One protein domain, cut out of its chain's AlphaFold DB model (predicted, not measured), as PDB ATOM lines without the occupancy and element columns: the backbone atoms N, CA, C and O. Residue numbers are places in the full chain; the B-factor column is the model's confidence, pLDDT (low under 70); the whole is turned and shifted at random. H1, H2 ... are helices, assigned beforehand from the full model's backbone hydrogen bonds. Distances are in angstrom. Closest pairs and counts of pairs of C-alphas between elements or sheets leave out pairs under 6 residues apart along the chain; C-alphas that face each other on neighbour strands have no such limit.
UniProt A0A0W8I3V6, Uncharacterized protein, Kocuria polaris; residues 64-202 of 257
ATOM      1  N   ALA A  64     101.495  -9.881 194.004       73.44
ATOM      2  CA  ALA A  64     101.656  -8.428 194.085       73.44
ATOM      3  C   ALA A  64     100.780  -7.721 193.041       73.44
ATOM      4  O   ALA A  64     100.098  -6.756 193.375       73.44
ATOM      5  N   GLU A  65     100.729  -8.272 191.830       76.12
ATOM      6  CA  GLU A  65      99.871  -7.817 190.733       76.12
ATOM      7  C   GLU A  65      98.384  -7.951 191.093       76.12
ATOM      8  O   GLU A  65      97.648  -6.966 191.087       76.12
ATOM      9  N   HIS A  66      97.966  -9.111 191.615       82.88
ATOM     10  CA  HIS A  66      96.595  -9.314 192.102       82.88
ATOM     11  C   HIS A  66      96.208  -8.337 193.225       82.88
ATOM     12  O   HIS A  66      95.058  -7.902 193.316       82.88
ATOM     13  N   ARG A  67      97.154  -7.963 194.099       88.62
ATOM     14  CA  ARG A  67      96.909  -6.954 195.143       88.62
ATOM     15  C   ARG A  67      96.751  -5.555 194.558       88.62
ATOM     16  O   ARG A  67      95.916  -4.811 195.069       88.62
ATOM     17  N   ALA A  68      97.523  -5.204 193.530       88.94
ATOM     18  CA  ALA A  68      97.411  -3.919 192.849       88.94
ATOM     19  C   ALA A  68      96.050  -3.788 192.152       88.94
ATOM     20  O   ALA A  68      95.346  -2.808 192.387       88.94
ATOM     21  N   VAL A  69      95.623  -4.823 191.424       93.88
ATOM     22  CA  VAL A  69      94.297  -4.912 190.789       93.88
ATOM     23  C   VAL A  69      93.172  -4.781 191.826       93.88
ATOM     24  O   VAL A  69      92.269  -3.955 191.683       93.88
ATOM     25  N   ALA A  70      93.241  -5.527 192.932       93.94
ATOM     26  CA  ALA A  70      92.236  -5.452 193.996       93.94
ATOM     27  C   ALA A  70      92.244  -4.109 194.756       93.94
ATOM     28  O   ALA A  70      91.219  -3.689 195.298       93.94
ATOM     29  N   ALA A  71      93.394  -3.437 194.853       94.31
ATOM     30  CA  ALA A  71      93.483  -2.095 195.419       94.31
ATOM     31  C   ALA A  71      92.871  -1.057 194.471       94.31
ATOM     32  O   ALA A  71      92.079  -0.241 194.928       94.31
ATOM     33  N   ALA A  72      93.161  -1.147 193.172       93.56
ATOM     34  CA  ALA A  72      92.607  -0.270 192.146       93.56
ATOM     35  C   ALA A  72      91.080  -0.365 192.076       93.56
ATOM     36  O   ALA A  72      90.403   0.657 192.131       93.56
ATOM     37  N   ARG A  73      90.519  -1.585 192.091       95.38
ATOM     38  CA  ARG A  73      89.060  -1.778 192.143       95.38
ATOM     39  C   ARG A  73      88.427  -1.127 193.372       95.38
ATOM     40  O   ARG A  73      87.404  -0.458 193.267       95.38
ATOM     41  N   ARG A  74      89.041  -1.286 194.549       94.62
ATOM     42  CA  ARG A  74      88.551  -0.643 195.779       94.62
ATOM     43  C   ARG A  74      88.672   0.878 195.726       94.62
ATOM     44  O   ARG A  74      87.770   1.552 196.206       94.62
ATOM     45  N   ALA A  75      89.753   1.399 195.149       93.56
ATOM     46  CA  ALA A  75      89.948   2.833 194.981       93.56
ATOM     47  C   ALA A  75      88.880   3.434 194.059       93.56
ATOM     48  O   ALA A  75      88.245   4.407 194.442       93.56
ATOM     49  N   GLY A  76      88.599   2.802 192.914       90.25
ATOM     50  CA  GLY A  76      87.539   3.253 192.007       90.25
ATOM     51  C   GLY A  76      86.164   3.270 192.672       90.25
ATOM     52  O   GLY A  76      85.400   4.216 192.502       90.25
ATOM     53  N   ALA A  77      85.874   2.262 193.499       93.00
ATOM     54  CA  ALA A  77      84.629   2.219 194.255       93.00
ATOM     55  C   ALA A  77      84.523   3.332 195.319       93.00
ATOM     56  O   ALA A  77      83.467   3.953 195.456       93.00
ATOM     57  N   GLU A  78      85.596   3.591 196.074       92.44
ATOM     58  CA  GLU A  78      85.604   4.629 197.117       92.44
ATOM     59  C   GLU A  78      85.605   6.041 196.519       92.44
ATOM     60  O   GLU A  78      84.917   6.909 197.057       92.44
ATOM     61  N   ASP A  79      86.305   6.280 195.404       92.38
ATOM     62  CA  ASP A  79      86.293   7.572 194.703       92.38
ATOM     63  C   ASP A  79      84.882   7.893 194.197       92.38
ATOM     64  O   ASP A  79      84.372   8.990 194.431       92.38
ATOM     65  N   MET A  80      84.207   6.908 193.593       90.44
ATOM     66  CA  MET A  80      82.826   7.042 193.128       90.44
ATOM     67  C   MET A  80      81.872   7.404 194.267       90.44
ATOM     68  O   MET A  80      81.129   8.385 194.184       90.44
ATOM     69  N   ARG A  81      81.928   6.645 195.365       92.12
ATOM     70  CA  ARG A  81      81.103   6.895 196.550       92.12
ATOM     71  C   ARG A  81      81.418   8.253 197.175       92.12
ATOM     72  O   ARG A  81      80.506   8.991 197.535       92.12
ATOM     73  N   THR A  82      82.693   8.610 197.277       91.69
ATOM     74  CA  THR A  82      83.135   9.900 197.819       91.69
ATOM     75  C   THR A  82      82.619  11.062 196.977       91.69
ATOM     76  O   THR A  82      82.070  12.008 197.540       91.69
ATOM     77  N   ALA A  83      82.731  10.983 195.649       89.81
ATOM     78  CA  ALA A  83      82.232  12.007 194.736       89.81
ATOM     79  C   ALA A  83      80.711  12.182 194.851       89.81
ATOM     80  O   ALA A  83      80.220  13.311 194.920       89.81
ATOM     81  N   TRP A  84      79.968  11.077 194.941       90.56
ATOM     82  CA  TRP A  84      78.522  11.093 195.164       90.56
ATOM     83  C   TRP A  84      78.150  11.790 196.480       90.56
ATOM     84  O   TRP A  84      77.355  12.736 196.488       90.56
ATOM     85  N   LEU A  85      78.783  11.393 197.585       91.69
ATOM     86  CA  LEU A  85      78.534  11.984 198.902       91.69
ATOM     87  C   LEU A  85      78.898  13.477 198.931       91.69
ATOM     88  O   LEU A  85      78.127  14.288 199.447       91.69
ATOM     89  N   GLN A  86      80.023  13.871 198.329       89.69
ATOM     90  CA  GLN A  86      80.421  15.277 198.232       89.69
ATOM     91  C   GLN A  86      79.433  16.108 197.410       89.69
ATOM     92  O   GLN A  86      79.063  17.208 197.827       89.69
ATOM     93  N   TRP A  87      78.980  15.580 196.271       87.94
ATOM     94  CA  TRP A  87      78.034  16.260 195.392       87.94
ATOM     95  C   TRP A  87      76.701  16.551 196.090       87.94
ATOM     96  O   TRP A  87      76.200  17.679 196.036       87.94
ATOM     97  N   HIS A  88      76.138  15.554 196.776       87.62
ATOM     98  CA  HIS A  88      74.814  15.685 197.382       87.62
ATOM     99  C   HIS A  88      74.834  16.371 198.745       87.62
ATOM    100  O   HIS A  88      73.951  17.189 199.006       87.62
ATOM    101  N   LEU A  89      75.819  16.073 199.599       88.50
ATOM    102  CA  LEU A  89      75.839  16.550 200.986       88.50
ATOM    103  C   LEU A  89      76.607  17.863 201.169       88.50
ATOM    104  O   LEU A  89      76.399  18.539 202.172       88.50
ATOM    105  N   ARG A  90      77.461  18.254 200.209       84.12
ATOM    106  CA  ARG A  90      78.292  19.474 200.266       84.12
ATOM    107  C   ARG A  90      79.017  19.634 201.615       84.12
ATOM    108  O   ARG A  90      78.850  20.658 202.285       84.12
ATOM    109  N   PRO A  91      79.793  18.624 202.046       71.56
ATOM    110  CA  PRO A  91      80.414  18.633 203.360       71.56
ATOM    111  C   PRO A  91      81.313  19.858 203.543       71.56
ATOM    112  O   PRO A  91      82.112  20.205 202.672       71.56
ATOM    113  N   ARG A  92      81.177  20.524 204.695       68.75
ATOM    114  CA  ARG A  92      82.057  21.635 205.082       68.75
ATOM    115  C   ARG A  92      83.458  21.101 205.390       68.75
ATOM    116  O   ARG A  92      83.630  19.924 205.707       68.75
ATOM    117  N   THR A  93      84.466  21.966 205.288       59.31
ATOM    118  CA  THR A  93      85.860  21.606 205.577       59.31
ATOM    119  C   THR A  93      85.977  20.973 206.969       59.31
ATOM    120  O   THR A  93      85.545  21.530 207.973       59.31
ATOM    121  N   THR A  94      86.574  19.782 207.031       58.75
ATOM    122  CA  THR A  94      86.646  18.914 208.222       58.75
ATOM    123  C   THR A  94      87.590  19.416 209.324       58.75
ATOM    124  O   THR A  94      87.760  18.749 210.344       58.75
ATOM    125  N   HIS A  95      88.193  20.597 209.157       52.94
ATOM    126  CA  HIS A  95      89.220  21.128 210.058       52.94
ATOM    127  C   HIS A  95      88.722  21.408 211.484       52.94
ATOM    128  O   HIS A  95      89.532  21.426 212.407       52.94
ATOM    129  N   THR A  96      87.414  21.574 211.692       52.06
ATOM    130  CA  THR A  96      86.841  21.913 213.006       52.06
ATOM    131  C   THR A  96      86.468  20.690 213.855       52.06
ATOM    132  O   THR A  96      86.286  20.824 215.059       52.06
ATOM    133  N   ALA A  97      86.366  19.486 213.276       56.25
ATOM    134  CA  ALA A  97      85.782  18.327 213.968       56.25
ATOM    135  C   ALA A  97      86.753  17.577 214.906       56.25
ATOM    136  O   ALA A  97      86.322  16.850 215.799       56.25
ATOM    137  N   VAL A  98      88.068  17.747 214.733       52.47
ATOM    138  CA  VAL A  98      89.088  16.952 215.449       52.47
ATOM    139  C   VAL A  98      89.121  17.249 216.957       52.47
ATOM    140  O   VAL A  98      89.502  16.377 217.738       52.47
ATOM    141  N   SER A  99      88.674  18.428 217.401       55.69
ATOM    142  CA  SER A  99      88.685  18.808 218.822       55.69
ATOM    143  C   SER A  99      87.554  18.199 219.662       55.69
ATOM    144  O   SER A  99      87.562  18.367 220.878       55.69
ATOM    145  N   GLU A 100      86.603  17.463 219.073       64.94
ATOM    146  CA  GLU A 100      85.430  16.954 219.795       64.94
ATOM    147  C   GLU A 100      85.153  15.470 219.512       64.94
ATOM    148  O   GLU A 100      84.169  15.119 218.871       64.94
ATOM    149  N   LEU A 101      85.958  14.550 220.055       60.81
ATOM    150  CA  LEU A 101      85.661  13.100 220.032       60.81
ATOM    151  C   LEU A 101      84.256  12.752 220.572       60.81
ATOM    152  O   LEU A 101      83.638  11.786 220.128       60.81
ATOM    153  N   ALA A 102      83.721  13.562 221.493       66.88
ATOM    154  CA  ALA A 102      82.367  13.418 222.028       66.88
ATOM    155  C   ALA A 102      81.250  13.742 221.008       66.88
ATOM    156  O   ALA A 102      80.087  13.420 221.254       66.88
ATOM    157  N   SER A 103      81.581  14.362 219.870       75.06
ATOM    158  CA  SER A 103      80.611  14.726 218.830       75.06
ATOM    159  C   SER A 103      80.067  13.505 218.084       75.06
ATOM    160  O   SER A 103      78.872  13.451 217.819       75.06
ATOM    161  N   LEU A 104      80.887  12.477 217.824       79.31
ATOM    162  CA  LEU A 104      80.498  11.309 217.022       79.31
ATOM    163  C   LEU A 104      79.223  10.600 217.527       79.31
ATOM    164  O   LEU A 104      78.280  10.456 216.745       79.31
ATOM    165  N   PRO A 105      79.132  10.159 218.800       83.69
ATOM    166  CA  PRO A 105      77.925   9.500 219.289       83.69
ATOM    167  C   PRO A 105      76.720  10.446 219.317       83.69
ATOM    168  O   PRO A 105      75.612  10.003 219.034       83.69
ATOM    169  N   ARG A 106      76.921  11.741 219.605       85.00
ATOM    170  CA  ARG A 106      75.847  12.745 219.632       85.00
ATOM    171  C   ARG A 106      75.268  12.976 218.237       85.00
ATOM    172  O   ARG A 106      74.054  12.919 218.068       85.00
ATOM    173  N   THR A 107      76.124  13.175 217.239       85.75
ATOM    174  CA  THR A 107      75.718  13.364 215.844       85.75
ATOM    175  C   THR A 107      74.997  12.122 215.325       85.75
ATOM    176  O   THR A 107      73.915  12.226 214.757       85.75
ATOM    177  N   LEU A 108      75.522  10.922 215.595       87.56
ATOM    178  CA  LEU A 108      74.890   9.672 215.158       87.56
ATOM    179  C   LEU A 108      73.639   9.275 215.964       87.56
ATOM    180  O   LEU A 108      72.920   8.367 215.537       87.56
ATOM    181  N   ALA A 109      73.375   9.909 217.111       87.88
ATOM    182  CA  ALA A 109      72.161   9.688 217.901       87.88
ATOM    183  C   ALA A 109      70.930  10.371 217.294       87.88
ATOM    184  O   ALA A 109      69.808   9.930 217.538       87.88
ATOM    185  N   VAL A 110      71.117  11.415 216.482       88.81
ATOM    186  CA  VAL A 110      70.019  12.013 215.722       88.81
ATOM    187  C   VAL A 110      69.484  10.959 214.752       88.81
ATOM    188  O   VAL A 110      70.260  10.328 214.036       88.81
ATOM    189  N   VAL A 111      68.171  10.734 214.740       87.75
ATOM    190  CA  VAL A 111      67.507   9.825 213.795       87.75
ATOM    191  C   VAL A 111      66.846  10.679 212.716       87.75
ATOM    192  O   VAL A 111      65.915  11.426 213.033       87.75
ATOM    193  N   PRO A 112      67.341  10.632 211.472       85.94
ATOM    194  CA  PRO A 112      66.721  11.341 210.372       85.94
ATOM    195  C   PRO A 112      65.306  10.831 210.124       85.94
ATOM    196  O   PRO A 112      65.030   9.649 210.314       85.94
ATOM    197  N   ARG A 113      64.427  11.724 209.683       85.31
ATOM    198  CA  ARG A 113      63.034  11.396 209.378       85.31
ATOM    199  C   ARG A 113      62.770  11.595 207.898       85.31
ATOM    200  O   ARG A 113      63.393  12.450 207.276       85.31
ATOM    201  N   ALA A 114      61.835  10.823 207.359       83.25
ATOM    202  CA  ALA A 114      61.457  10.898 205.951       83.25
ATOM    203  C   ALA A 114      60.879  12.268 205.545       83.25
ATOM    204  O   ALA A 114      61.001  12.660 204.391       83.25
ATOM    205  N   ASP A 115      60.290  13.005 206.491       84.38
ATOM    206  CA  ASP A 115      59.681  14.326 206.287       84.38
ATOM    207  C   ASP A 115      60.686  15.492 206.294       84.38
ATOM    208  O   ASP A 115      60.302  16.658 206.185       84.38
ATOM    209  N   TRP A 116      61.981  15.211 206.458       91.31
ATOM    210  CA  TRP A 116      63.001  16.250 206.449       91.31
ATOM    211  C   TRP A 116      63.136  16.900 205.072       91.31
ATOM    212  O   TRP A 116      63.089  16.249 204.032       91.31
ATOM    213  N   SER A 117      63.369  18.214 205.072       90.69
ATOM    214  CA  SER A 117      63.704  18.938 203.851       90.69
ATOM    215  C   SER A 117      65.080  18.526 203.326       90.69
ATOM    216  O   SER A 117      65.961  18.103 204.083       90.69
ATOM    217  N   VAL A 118      65.295  18.731 202.023       90.31
ATOM    218  CA  VAL A 118      66.588  18.497 201.363       90.31
ATOM    219  C   VAL A 118      67.733  19.191 202.108       90.31
ATOM    220  O   VAL A 118      68.773  18.582 202.344       90.31
ATOM    221  N   ASP A 119      67.544  20.444 202.523       91.25
ATOM    222  CA  ASP A 119      68.590  21.206 203.212       91.25
ATOM    223  C   ASP A 119      68.932  20.624 204.585       91.25
ATOM    224  O   ASP A 119      70.102  20.592 204.961       91.25
ATOM    225  N   ARG A 120      67.946  20.068 205.296       92.00
ATOM    226  CA  ARG A 120      68.178  19.413 206.586       92.00
ATOM    227  C   ARG A 120      68.954  18.105 206.436       92.00
ATOM    228  O   ARG A 120      69.831  17.822 207.250       92.00
ATOM    229  N   PHE A 121      68.678  17.324 205.387       92.25
ATOM    230  CA  PHE A 121      69.494  16.152 205.059       92.25
ATOM    231  C   PHE A 121      70.930  16.536 204.695       92.25
ATOM    232  O   PHE A 121      71.864  15.870 205.140       92.25
ATOM    233  N   ARG A 122      71.118  17.616 203.927       92.06
ATOM    234  CA  ARG A 122      72.452  18.122 203.572       92.06
ATOM    235  C   ARG A 122      73.237  18.571 204.794       92.06
ATOM    236  O   ARG A 122      74.376  18.152 204.957       92.06
ATOM    237  N   GLU A 123      72.632  19.386 205.653       90.19
ATOM    238  CA  GLU A 123      73.278  19.901 206.861       90.19
ATOM    239  C   GLU A 123      73.694  18.759 207.792       90.19
ATOM    240  O   GLU A 123      74.871  18.630 208.125       90.19
ATOM    241  N   HIS A 124      72.768  17.851 208.109       91.38
ATOM    242  CA  HIS A 124      73.095  16.707 208.954       91.38
ATOM    243  C   HIS A 124      74.114  15.764 208.292       91.38
ATOM    244  O   HIS A 124      74.979  15.204 208.965       91.38
ATOM    245  N   GLY A 125      74.056  15.605 206.968       92.19
ATOM    246  CA  GLY A 125      75.037  14.831 206.218       92.19
ATOM    247  C   GLY A 125      76.433  15.426 206.241       92.19
ATOM    248  O   GLY A 125      77.400  14.687 206.427       92.19
ATOM    249  N   ALA A 126      76.544  16.749 206.142       89.44
ATOM    250  CA  ALA A 126      77.804  17.454 206.315       89.44
ATOM    251  C   ALA A 126      78.375  17.248 207.729       89.44
ATOM    252  O   ALA A 126      79.575  16.998 207.861       89.44
ATOM    253  N   ASP A 127      77.532  17.265 208.766       89.06
ATOM    254  CA  ASP A 127      77.959  17.009 210.147       89.06
ATOM    255  C   ASP A 127      78.474  15.577 210.333       89.06
ATOM    256  O   ASP A 127      79.550  15.364 210.895       89.06
ATOM    257  N   VAL A 128      77.735  14.576 209.832       90.62
ATOM    258  CA  VAL A 128      78.155  13.166 209.896       90.62
ATOM    259  C   VAL A 128      79.457  12.956 209.120       90.62
ATOM    260  O   VAL A 128      80.344  12.242 209.591       90.62
ATOM    261  N   TRP A 129      79.609  13.602 207.962       89.69
ATOM    262  CA  TRP A 129      80.832  13.538 207.164       89.69
ATOM    263  C   TRP A 129      82.028  14.107 207.927       89.69
ATOM    264  O   TRP A 129      83.097  13.497 207.946       89.69
ATOM    265  N   ALA A 130      81.842  15.243 208.602       85.94
ATOM    266  CA  ALA A 130      82.891  15.897 209.371       85.94
ATOM    267  C   ALA A 130      83.395  15.037 210.539       85.94
ATOM    268  O   ALA A 130      84.596  15.017 210.807       85.94
ATOM    269  N   VAL A 131      82.505  14.280 211.192       85.06
ATOM    270  CA  VAL A 131      82.874  13.385 212.305       85.06
ATOM    271  C   VAL A 131      83.265  11.973 211.859       85.06
ATOM    272  O   VAL A 131      83.832  11.229 212.659       85.06
ATOM    273  N   ARG A 132      83.028  11.583 210.596       87.25
ATOM    274  CA  ARG A 132      83.388  10.256 210.051       87.25
ATOM    275  C   ARG A 132      84.848   9.855 210.330       87.25
ATOM    276  O   ARG A 132      85.053   8.700 210.707       87.25
ATOM    277  N   PRO A 133      85.868  10.736 210.223       86.31
ATOM    278  CA  PRO A 133      87.253  10.375 210.547       86.31
ATOM    279  C   PRO A 133      87.468   9.937 212.005       86.31
ATOM    280  O   PRO A 133      88.387   9.167 212.278       86.31
ATOM    281  N   LEU A 134      86.609  10.378 212.933       83.56
ATOM    282  CA  LEU A 134      86.647   9.987 214.347       83.56
ATOM    283  C   LEU A 134      86.122   8.556 214.571       83.56
ATOM    284  O   LEU A 134      86.365   7.961 215.622       83.56
ATOM    285  N   ALA A 135      85.426   7.971 213.588       85.44
ATOM    286  CA  ALA A 135      84.956   6.590 213.616       85.44
ATOM    287  C   ALA A 135      86.112   5.612 213.328       85.44
ATOM    288  O   ALA A 135      86.280   5.080 212.222       85.44
ATOM    289  N   VAL A 136      86.950   5.413 214.346       83.38
ATOM    290  CA  VAL A 136      88.146   4.558 214.286       83.38
ATOM    291  C   VAL A 136      87.827   3.066 214.358       83.38
ATOM    292  O   VAL A 136      88.591   2.259 213.836       83.38
ATOM    293  N   THR A 137      86.697   2.678 214.964       87.00
ATOM    294  CA  THR A 137      86.281   1.269 215.004       87.00
ATOM    295  C   THR A 137      85.450   0.905 213.767       87.00
ATOM    296  O   THR A 137      84.678   1.741 213.283       87.00
ATOM    297  N   PRO A 138      85.536  -0.348 213.271       88.44
ATOM    298  CA  PRO A 138      84.769  -0.783 212.102       88.44
ATOM    299  C   PRO A 138      83.255  -0.588 212.252       88.44
ATOM    300  O   PRO A 138      82.606  -0.111 211.327       88.44
ATOM    301  N   ALA A 139      82.700  -0.880 213.434       87.62
ATOM    302  CA  ALA A 139      81.267  -0.747 213.696       87.62
ATOM    303  C   ALA A 139      80.785   0.712 213.609       87.62
ATOM    304  O   ALA A 139      79.763   0.999 212.984       87.62
ATOM    305  N   TRP A 140      81.535   1.652 214.194       88.50
ATOM    306  CA  TRP A 140      81.200   3.075 214.105       88.50
ATOM    307  C   TRP A 140      81.350   3.604 212.683       88.50
ATOM    308  O   TRP A 140      80.516   4.392 212.240       88.50
ATOM    309  N   ARG A 141      82.379   3.146 211.961       90.19
ATOM    310  CA  ARG A 141      82.607   3.537 210.570       90.19
ATOM    311  C   ARG A 141      81.464   3.080 209.677       90.19
ATOM    312  O   ARG A 141      80.894   3.905 208.979       90.19
ATOM    313  N   GLN A 142      81.059   1.817 209.798       90.56
ATOM    314  CA  GLN A 142      79.924   1.270 209.060       90.56
ATOM    315  C   GLN A 142      78.627   2.027 209.364       90.56
ATOM    316  O   GLN A 142      77.860   2.318 208.452       90.56
ATOM    317  N   LYS A 143      78.386   2.396 210.630       90.50
ATOM    318  CA  LYS A 143      77.202   3.180 211.008       90.50
ATOM    319  C   LYS A 143      77.218   4.584 210.399       90.50
ATOM    320  O   LYS A 143      76.185   5.040 209.914       90.50
ATOM    321  N   ALA A 144      78.362   5.268 210.431       91.62
ATOM    322  CA  ALA A 144      78.514   6.581 209.807       91.62
ATOM    323  C   ALA A 144      78.359   6.494 208.282       91.62
ATOM    324  O   ALA A 144      77.653   7.306 207.695       91.62
ATOM    325  N   ASP A 145      78.953   5.474 207.662       92.94
ATOM    326  CA  ASP A 145      78.872   5.219 206.227       92.94
ATOM    327  C   ASP A 145      77.432   4.951 205.774       92.94
ATOM    328  O   ASP A 145      76.927   5.669 204.918       92.94
ATOM    329  N   ALA A 146      76.731   4.022 206.427       91.12
ATOM    330  CA  ALA A 146      75.332   3.726 206.124       91.12
ATOM    331  C   ALA A 146      74.421   4.949 206.322       91.12
ATOM    332  O   ALA A 146      73.456   5.148 205.585       91.12
ATOM    333  N   ARG A 147      74.726   5.788 207.322       92.25
ATOM    334  CA  ARG A 147      73.994   7.032 207.560       92.25
ATOM    335  C   ARG A 147      74.204   8.024 206.416       92.25
ATOM    336  O   ARG A 147      73.221   8.585 205.941       92.25
ATOM    337  N   LEU A 148      75.450   8.233 205.991       94.12
ATOM    338  CA  LEU A 148      75.796   9.111 204.868       94.12
ATOM    339  C   LEU A 148      75.131   8.658 203.574       94.12
ATOM    340  O   LEU A 148      74.510   9.479 202.904       94.12
ATOM    341  N   ASP A 149      75.203   7.361 203.283       93.19
ATOM    342  CA  ASP A 149      74.613   6.768 202.087       93.19
ATOM    343  C   ASP A 149      73.098   6.993 202.058       93.19
ATOM    344  O   ASP A 149      72.548   7.473 201.069       93.19
ATOM    345  N   TRP A 150      72.416   6.745 203.179       90.75
ATOM    346  CA  TRP A 150      70.976   6.961 203.267       90.75
ATOM    347  C   TRP A 150      70.592   8.448 203.127       90.75
ATOM    348  O   TRP A 150      69.643   8.769 202.419       90.75
ATOM    349  N   MET A 151      71.340   9.386 203.722       92.81
ATOM    350  CA  MET A 151      71.054  10.823 203.560       92.81
ATOM    351  C   MET A 151      71.306  11.314 202.133       92.81
ATOM    352  O   MET A 151      70.513  12.090 201.606       92.81
ATOM    353  N   ALA A 152      72.390  10.869 201.494       92.00
ATOM    354  CA  ALA A 152      72.677  11.219 200.108       92.00
ATOM    355  C   ALA A 152      71.631  10.631 199.152       92.00
ATOM    356  O   ALA A 152      71.218  11.315 198.216       92.00
ATOM    357  N   ALA A 153      71.138   9.423 199.435       90.69
ATOM    358  CA  ALA A 153      70.022   8.824 198.718       90.69
ATOM    359  C   ALA A 153      68.741   9.665 198.833       90.69
ATOM    360  O   ALA A 153      68.149   9.998 197.809       90.69
ATOM    361  N   MET A 154      68.367  10.090 200.046       90.19
ATOM    362  CA  MET A 154      67.209  10.970 200.254       90.19
ATOM    363  C   MET A 154      67.358  12.311 199.526       90.19
ATOM    364  O   MET A 154      66.407  12.799 198.925       90.19
ATOM    365  N   VAL A 155      68.556  12.907 199.531       90.94
ATOM    366  CA  VAL A 155      68.821  14.150 198.786       90.94
ATOM    367  C   VAL A 155      68.739  13.928 197.277       90.94
ATOM    368  O   VAL A 155      68.202  14.786 196.584       90.94
ATOM    369  N   SER A 156      69.284  12.828 196.754       86.31
ATOM    370  CA  SER A 156      69.225  12.511 195.323       86.31
ATOM    371  C   SER A 156      67.784  12.297 194.858       86.31
ATOM    372  O   SER A 156      67.403  12.841 193.824       86.31
ATOM    373  N   ASP A 157      66.984  11.588 195.657       84.56
ATOM    374  CA  ASP A 157      65.568  11.355 195.387       84.56
ATOM    375  C   ASP A 157      64.753  12.654 195.390       84.56
ATOM    376  O   ASP A 157      64.095  12.983 194.409       84.56
ATOM    377  N   LEU A 158      64.857  13.436 196.467       81.62
ATOM    378  CA  LEU A 158      64.060  14.649 196.658       81.62
ATOM    379  C   LEU A 158      64.492  15.827 195.774       81.62
ATOM    380  O   LEU A 158      63.696  16.731 195.534       81.62
ATOM    381  N   ALA A 159      65.755  15.873 195.342       74.69
ATOM    382  CA  ALA A 159      66.269  16.953 194.500       74.69
ATOM    383  C   ALA A 159      66.208  16.640 192.995       74.69
ATOM    384  O   ALA A 159      66.674  17.472 192.216       74.69
ATOM    385  N   GLU A 160      65.716  15.453 192.603       70.94
ATOM    386  CA  GLU A 160      65.639  14.956 191.214       70.94
ATOM    387  C   GLU A 160      66.942  15.135 190.412       70.94
ATOM    388  O   GLU A 160      66.945  15.293 189.191       70.94
ATOM    389  N   ASN A 161      68.081  15.135 191.103       69.12
ATOM    390  CA  ASN A 161      69.377  15.410 190.500       69.12
ATOM    391  C   ASN A 161      70.173  14.102 190.435       69.12
ATOM    392  O   ASN A 161      70.693  13.669 191.471       69.12
ATOM    393  N   PRO A 162      70.241  13.440 189.267       67.06
ATOM    394  CA  PRO A 162      70.981  12.199 189.131       67.06
ATOM    395  C   PRO A 162      72.482  12.453 189.288       67.06
ATOM    396  O   PRO A 162      73.022  13.474 188.860       67.06
ATOM    397  N   PHE A 163      73.166  11.507 189.921       71.44
ATOM    398  CA  PHE A 163      74.612  11.556 190.055       71.44
ATOM    399  C   PHE A 163      75.295  11.213 188.721       71.44
ATOM    400  O   PHE A 163      74.994  10.196 188.100       71.44
ATOM    401  N   ASP A 164      76.231  12.065 188.303       76.19
ATOM    402  CA  ASP A 164      77.087  11.839 187.137       76.19
ATOM    403  C   ASP A 164      78.302  10.989 187.533       76.19
ATOM    404  O   ASP A 164      79.194  11.459 188.249       76.19
ATOM    405  N   SER A 165      78.344   9.746 187.049       71.12
ATOM    406  CA  SER A 165      79.403   8.780 187.357       71.12
ATOM    407  C   SER A 165      80.785   9.217 186.866       71.12
ATOM    408  O   SER A 165      81.788   8.819 187.460       71.12
ATOM    409  N   ALA A 166      80.877  10.100 185.865       73.38
ATOM    410  CA  ALA A 166      82.160  10.636 185.414       73.38
ATOM    411  C   ALA A 166      82.891  11.402 186.532       73.38
ATOM    412  O   ALA A 166      84.119  11.452 186.561       73.38
ATOM    413  N   ARG A 167      82.156  11.945 187.511       77.50
ATOM    414  CA  ARG A 167      82.736  12.671 188.653       77.50
ATOM    415  C   ARG A 167      83.458  11.780 189.653       77.50
ATOM    416  O   ARG A 167      84.237  12.288 190.453       77.50
ATOM    417  N   GLY A 168      83.185  10.479 189.630       79.94
ATOM    418  CA  GLY A 168      83.814   9.506 190.513       79.94
ATOM    419  C   GLY A 168      85.164   8.990 190.031       79.94
ATOM    420  O   GLY A 168      85.857   8.332 190.793       79.94
ATOM    421  N   GLN A 169      85.552   9.260 188.784       84.06
ATOM    422  CA  GLN A 169      86.769   8.718 188.174       84.06
ATOM    423  C   GLN A 169      87.836   9.813 188.078       84.06
ATOM    424  O   GLN A 169      88.002  10.441 187.037       84.06
ATOM    425  N   THR A 170      88.539  10.077 189.181       86.44
ATOM    426  CA  THR A 170      89.456  11.233 189.284       86.44
ATOM    427  C   THR A 170      90.906  10.864 189.575       86.44
ATOM    428  O   THR A 170      91.793  11.703 189.429       86.44
ATOM    429  N   SER A 171      91.184   9.620 189.970       87.75
ATOM    430  CA  SER A 171      92.537   9.220 190.345       87.75
ATOM    431  C   SER A 171      93.414   8.993 189.115       87.75
ATOM    432  O   SER A 171      93.437   7.911 188.523       87.75
ATOM    433  N   GLU A 172      94.184  10.020 188.750       90.19
ATOM    434  CA  GLU A 172      95.152   9.983 187.646       90.19
ATOM    435  C   GLU A 172      96.157   8.830 187.782       90.19
ATOM    436  O   GLU A 172      96.551   8.228 186.782       90.19
ATOM    437  N   GLN A 173      96.517   8.460 189.019       90.69
ATOM    438  CA  GLN A 173      97.400   7.326 189.303       90.69
ATOM    439  C   GLN A 173      96.869   6.016 188.708       90.69
ATOM    440  O   GLN A 173      97.656   5.203 188.222       90.69
ATOM    441  N   TYR A 174      95.553   5.799 188.768       90.69
ATOM    442  CA  TYR A 174      94.919   4.593 188.245       90.69
ATOM    443  C   TYR A 174      94.456   4.761 186.801       90.69
ATOM    444  O   TYR A 174      94.561   3.809 186.040       90.69
ATOM    445  N   LEU A 175      94.007   5.951 186.392       88.12
ATOM    446  CA  LEU A 175      93.576   6.214 185.012       88.12
ATOM    447  C   LEU A 175      94.731   6.150 184.006       88.12
ATOM    448  O   LEU A 175      94.548   5.669 182.891       88.12
ATOM    449  N   TYR A 176      95.925   6.587 184.406       90.56
ATOM    450  CA  TYR A 176      97.128   6.577 183.568       90.56
ATOM    451  C   TYR A 176      98.147   5.523 184.009       90.56
ATOM    452  O   TYR A 176      99.318   5.588 183.629       90.56
ATOM    453  N   HIS A 177      97.720   4.538 184.805       92.00
ATOM    454  CA  HIS A 177      98.589   3.445 185.229       92.00
ATOM    455  C   HIS A 177      99.151   2.702 184.009       92.00
ATOM    456  O   HIS A 177      98.439   2.522 183.027       92.00
ATOM    457  N   GLN A 178     100.408   2.252 184.049       91.81
ATOM    458  CA  GLN A 178     101.054   1.606 182.892       91.81
ATOM    459  C   GLN A 178     100.397   0.262 182.539       91.81
ATOM    460  O   GLN A 178     100.091  -0.007 181.376       91.81
ATOM    461  N   ASP A 179     100.113  -0.547 183.558       92.44
ATOM    462  CA  ASP A 179      99.384  -1.807 183.422       92.44
ATOM    463  C   ASP A 179      97.892  -1.565 183.137       92.44
ATOM    464  O   ASP A 179      97.219  -0.849 183.883       92.44
ATOM    465  N   ARG A 180      97.391  -2.184 182.061       93.31
ATOM    466  CA  ARG A 180      95.993  -2.119 181.630       93.31
ATOM    467  C   ARG A 180      95.043  -2.782 182.622       93.31
ATOM    468  O   ARG A 180      93.968  -2.235 182.835       93.31
ATOM    469  N   GLU A 181      95.419  -3.899 183.240       93.88
ATOM    470  CA  GLU A 181      94.527  -4.613 184.164       93.88
ATOM    471  C   GLU A 181      94.197  -3.760 185.389       93.88
ATOM    472  O   GLU A 181      93.059  -3.726 185.854       93.88
ATOM    473  N   VAL A 182      95.177  -2.996 185.874       92.25
ATOM    474  CA  VAL A 182      94.996  -2.039 186.970       92.25
ATOM    475  C   VAL A 182      94.051  -0.897 186.571       92.25
ATOM    476  O   VAL A 182      93.186  -0.532 187.373       92.25
ATOM    477  N   ARG A 183      94.167  -0.360 185.345       93.44
ATOM    478  CA  ARG A 183      93.248   0.679 184.835       93.44
ATOM    479  C   ARG A 183      91.820   0.148 184.721       93.44
ATOM    480  O   ARG A 183      90.887   0.762 185.237       93.44
ATOM    481  N   ASP A 184      91.664  -1.011 184.085       94.38
ATOM    482  CA  ASP A 184      90.365  -1.641 183.845       94.38
ATOM    483  C   ASP A 184      89.689  -1.996 185.183       94.38
ATOM    484  O   ASP A 184      88.497  -1.751 185.365       94.38
ATOM    485  N   ALA A 185      90.455  -2.468 186.172       93.56
ATOM    486  CA  ALA A 185      89.948  -2.751 187.510       93.56
ATOM    487  C   ALA A 185      89.471  -1.501 188.263       93.56
ATOM    488  O   ALA A 185      88.454  -1.574 188.956       93.56
ATOM    489  N   TYR A 186      90.165  -0.364 188.132       93.75
ATOM    490  CA  TYR A 186      89.723   0.912 188.709       93.75
ATOM    491  C   TYR A 186      88.387   1.366 188.114       93.75
ATOM    492  O   TYR A 186      87.444   1.642 188.858       93.75
ATOM    493  N   LEU A 187      88.276   1.362 186.781       90.50
ATOM    494  CA  LEU A 187      87.040   1.727 186.084       90.50
ATOM    495  C   LEU A 187      85.889   0.783 186.452       90.50
ATOM    496  O   LEU A 187      84.801   1.250 186.780       90.50
ATOM    497  N   GLN A 188      86.150  -0.528 186.483       92.00
ATOM    498  CA  GLN A 188      85.178  -1.534 186.913       92.00
ATOM    499  C   GLN A 188      84.685  -1.263 188.340       92.00
ATOM    500  O   GLN A 188      83.483  -1.277 188.586       92.00
ATOM    501  N   GLY A 189      85.595  -0.990 189.279       89.88
ATOM    502  CA  GLY A 189      85.230  -0.679 190.661       89.88
ATOM    503  C   GLY A 189      84.338   0.557 190.780       89.88
ATOM    504  O   GLY A 189      83.393   0.557 191.570       89.88
ATOM    505  N   GLY A 190      84.601   1.582 189.963       87.06
ATOM    506  CA  GLY A 190      83.744   2.760 189.852       87.06
ATOM    507  C   GLY A 190      82.345   2.423 189.330       87.06
ATOM    508  O   GLY A 190      81.357   2.848 189.925       87.06
ATOM    509  N   THR A 191      82.243   1.617 188.270       85.44
ATOM    510  CA  THR A 191      80.952   1.166 187.718       85.44
ATOM    511  C   THR A 191      80.146   0.361 188.738       85.44
ATOM    512  O   THR A 191      78.994   0.694 188.998       85.44
ATOM    513  N   GLU A 192      80.763  -0.628 189.392       88.56
ATOM    514  CA  GLU A 192      80.102  -1.429 190.432       88.56
ATOM    515  C   GLU A 192      79.619  -0.561 191.608       88.56
ATOM    516  O   GLU A 192      78.601  -0.845 192.236       88.56
ATOM    517  N   ALA A 193      80.354   0.502 191.950       86.44
ATOM    518  CA  ALA A 193      79.921   1.439 192.981       86.44
ATOM    519  C   ALA A 193      78.746   2.310 192.522       86.44
ATOM    520  O   ALA A 193      77.845   2.555 193.321       86.44
ATOM    521  N   ALA A 194      78.721   2.743 191.259       84.50
ATOM    522  CA  ALA A 194      77.590   3.484 190.704       84.50
ATOM    523  C   ALA A 194      76.299   2.645 190.727       84.50
ATOM    524  O   ALA A 194      75.251   3.149 191.129       84.50
ATOM    525  N   GLU A 195      76.380   1.357 190.385       86.12
ATOM    526  CA  GLU A 195      75.255   0.418 190.490       86.12
ATOM    527  C   GLU A 195      74.750   0.301 191.937       86.12
ATOM    528  O   GLU A 195      73.569   0.529 192.202       86.12
ATOM    529  N   ARG A 196      75.656   0.079 192.900       90.06
ATOM    530  CA  ARG A 196      75.308   0.020 194.332       90.06
ATOM    531  C   ARG A 196      74.692   1.317 194.862       90.06
ATOM    532  O   ARG A 196      73.843   1.278 195.754       90.06
ATOM    533  N   ILE A 197      75.102   2.477 194.347       86.38
ATOM    534  CA  ILE A 197      74.495   3.770 194.701       86.38
ATOM    535  C   ILE A 197      73.036   3.816 194.232       86.38
ATOM    536  O   ILE A 197      72.160   4.213 195.000       86.38
ATOM    537  N   MET A 198      72.752   3.367 193.008       85.00
ATOM    538  CA  MET A 198      71.382   3.310 192.484       85.00
ATOM    539  C   MET A 198      70.496   2.336 193.272       85.00
ATOM    540  O   MET A 198      69.342   2.656 193.574       85.00
ATOM    541  N   GLU A 199      71.039   1.181 193.662       88.25
ATOM    542  CA  GLU A 199      70.372   0.241 194.574       88.25
ATOM    543  C   GLU A 199      70.080   0.905 195.922       88.25
ATOM    544  O   GLU A 199      68.949   0.878 196.392       88.25
ATOM    545  N   THR A 200      71.059   1.606 196.497       89.50
ATOM    546  CA  THR A 200      70.905   2.321 197.773       89.50
ATOM    547  C   THR A 200      69.806   3.385 197.717       89.50
ATOM    548  O   THR A 200      69.043   3.535 198.673       89.50
ATOM    549  N   ILE A 201      69.697   4.122 196.607       86.19
ATOM    550  CA  ILE A 201      68.618   5.099 196.392       86.19
ATOM    551  C   ILE A 201      67.257   4.398 196.368       86.19
ATOM    552  O   ILE A 201      66.305   4.860 197.001       86.19
ATOM    553  N   THR A 202      67.169   3.271 195.665       86.81
ATOM    554  CA  THR A 202      65.940   2.473 195.571       86.81
ATOM    555  C   THR A 202      65.540   1.912 196.937       86.81
ATOM    556  O   THR A 202      64.412   2.122 197.380       86.81
TER     557      THR A 202
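What this domain is: This is residues 64 to 202 of the 257 residues of an uncharacterized protein of Kocuria polaris (UniProt A0A0W8I3V6). Two long helices, H1 and H8, lie side by side as an arm, and the helical hairpin of H4 and H5 is set obliquely across the end where both finish. The short H2 and H3 pack on H4, while the small H6 and H7 lie along the H1 and H8 pair. The printed part has 139 residues with eight named helices, H1 to H8 in order, and no named strand: all helix. It is compact, with a radius of gyration of the C-alphas of 16.1 A and spans of 46 by 35 by 24 A.

How they stand to each other: H1, residues 64 to 89, touches H8, residues 180 to 202, the same way at a steep tilt of 38 degrees, only just steep; the closest C-alphas are Arg 73 and Gly 189, 4.3 A. With residues 84 to 89 alone H1 touches H5, residues 138 to 158, closest at the C-alphas of His 88 and Ala 152, 5.7 A. H2, residues 94 to 99, touches H4, residues 118 to 134, at the C-alphas of Thr 94 and Ala 130, 5.0 A. H3, residues 103 to 109, touches H4 at the C-alphas of Leu 104 and Val 131, 5.7 A. H4 and H5 form a hairpin, opposite ways at a shallow tilt of 19 degrees, with the C-alphas of Val 118 and Val 155 closest at 5.5 A. H6, residues 165 to 168, touches H1 at the C-alphas of Met 80 and Gly 168, 3.7 A. H7, residues 172 to 175, touches H8 at the C-alphas of Tyr 174 and Arg 183, 5.5 A. Each O i to N i+4 pair is within hydrogen-bond range in H1, H3, H5 and H8, against 11 of 13 in H4 and 0 of 2 in H2, where 1 of 3 O i to N i+3 pairs is; H6 and H7 are too short for an i+4 pair.

Where its parts are: H1 begins at C-alpha 64 (101.656, -8.428, 194.085) and is 36.6 A long; H4 is 25.4 A, H5 30.1 A, and H8 33.4 A, ending at C-alpha 202 (65.940, 2.473, 195.571).

The domain as a whole: The C-alphas farthest apart, Ala 64 and Asp 115, are 49.3 A apart. The printed part has no cut and no long link. The pLDDT is under 70 at residues 92 to 102 and 161 to 162.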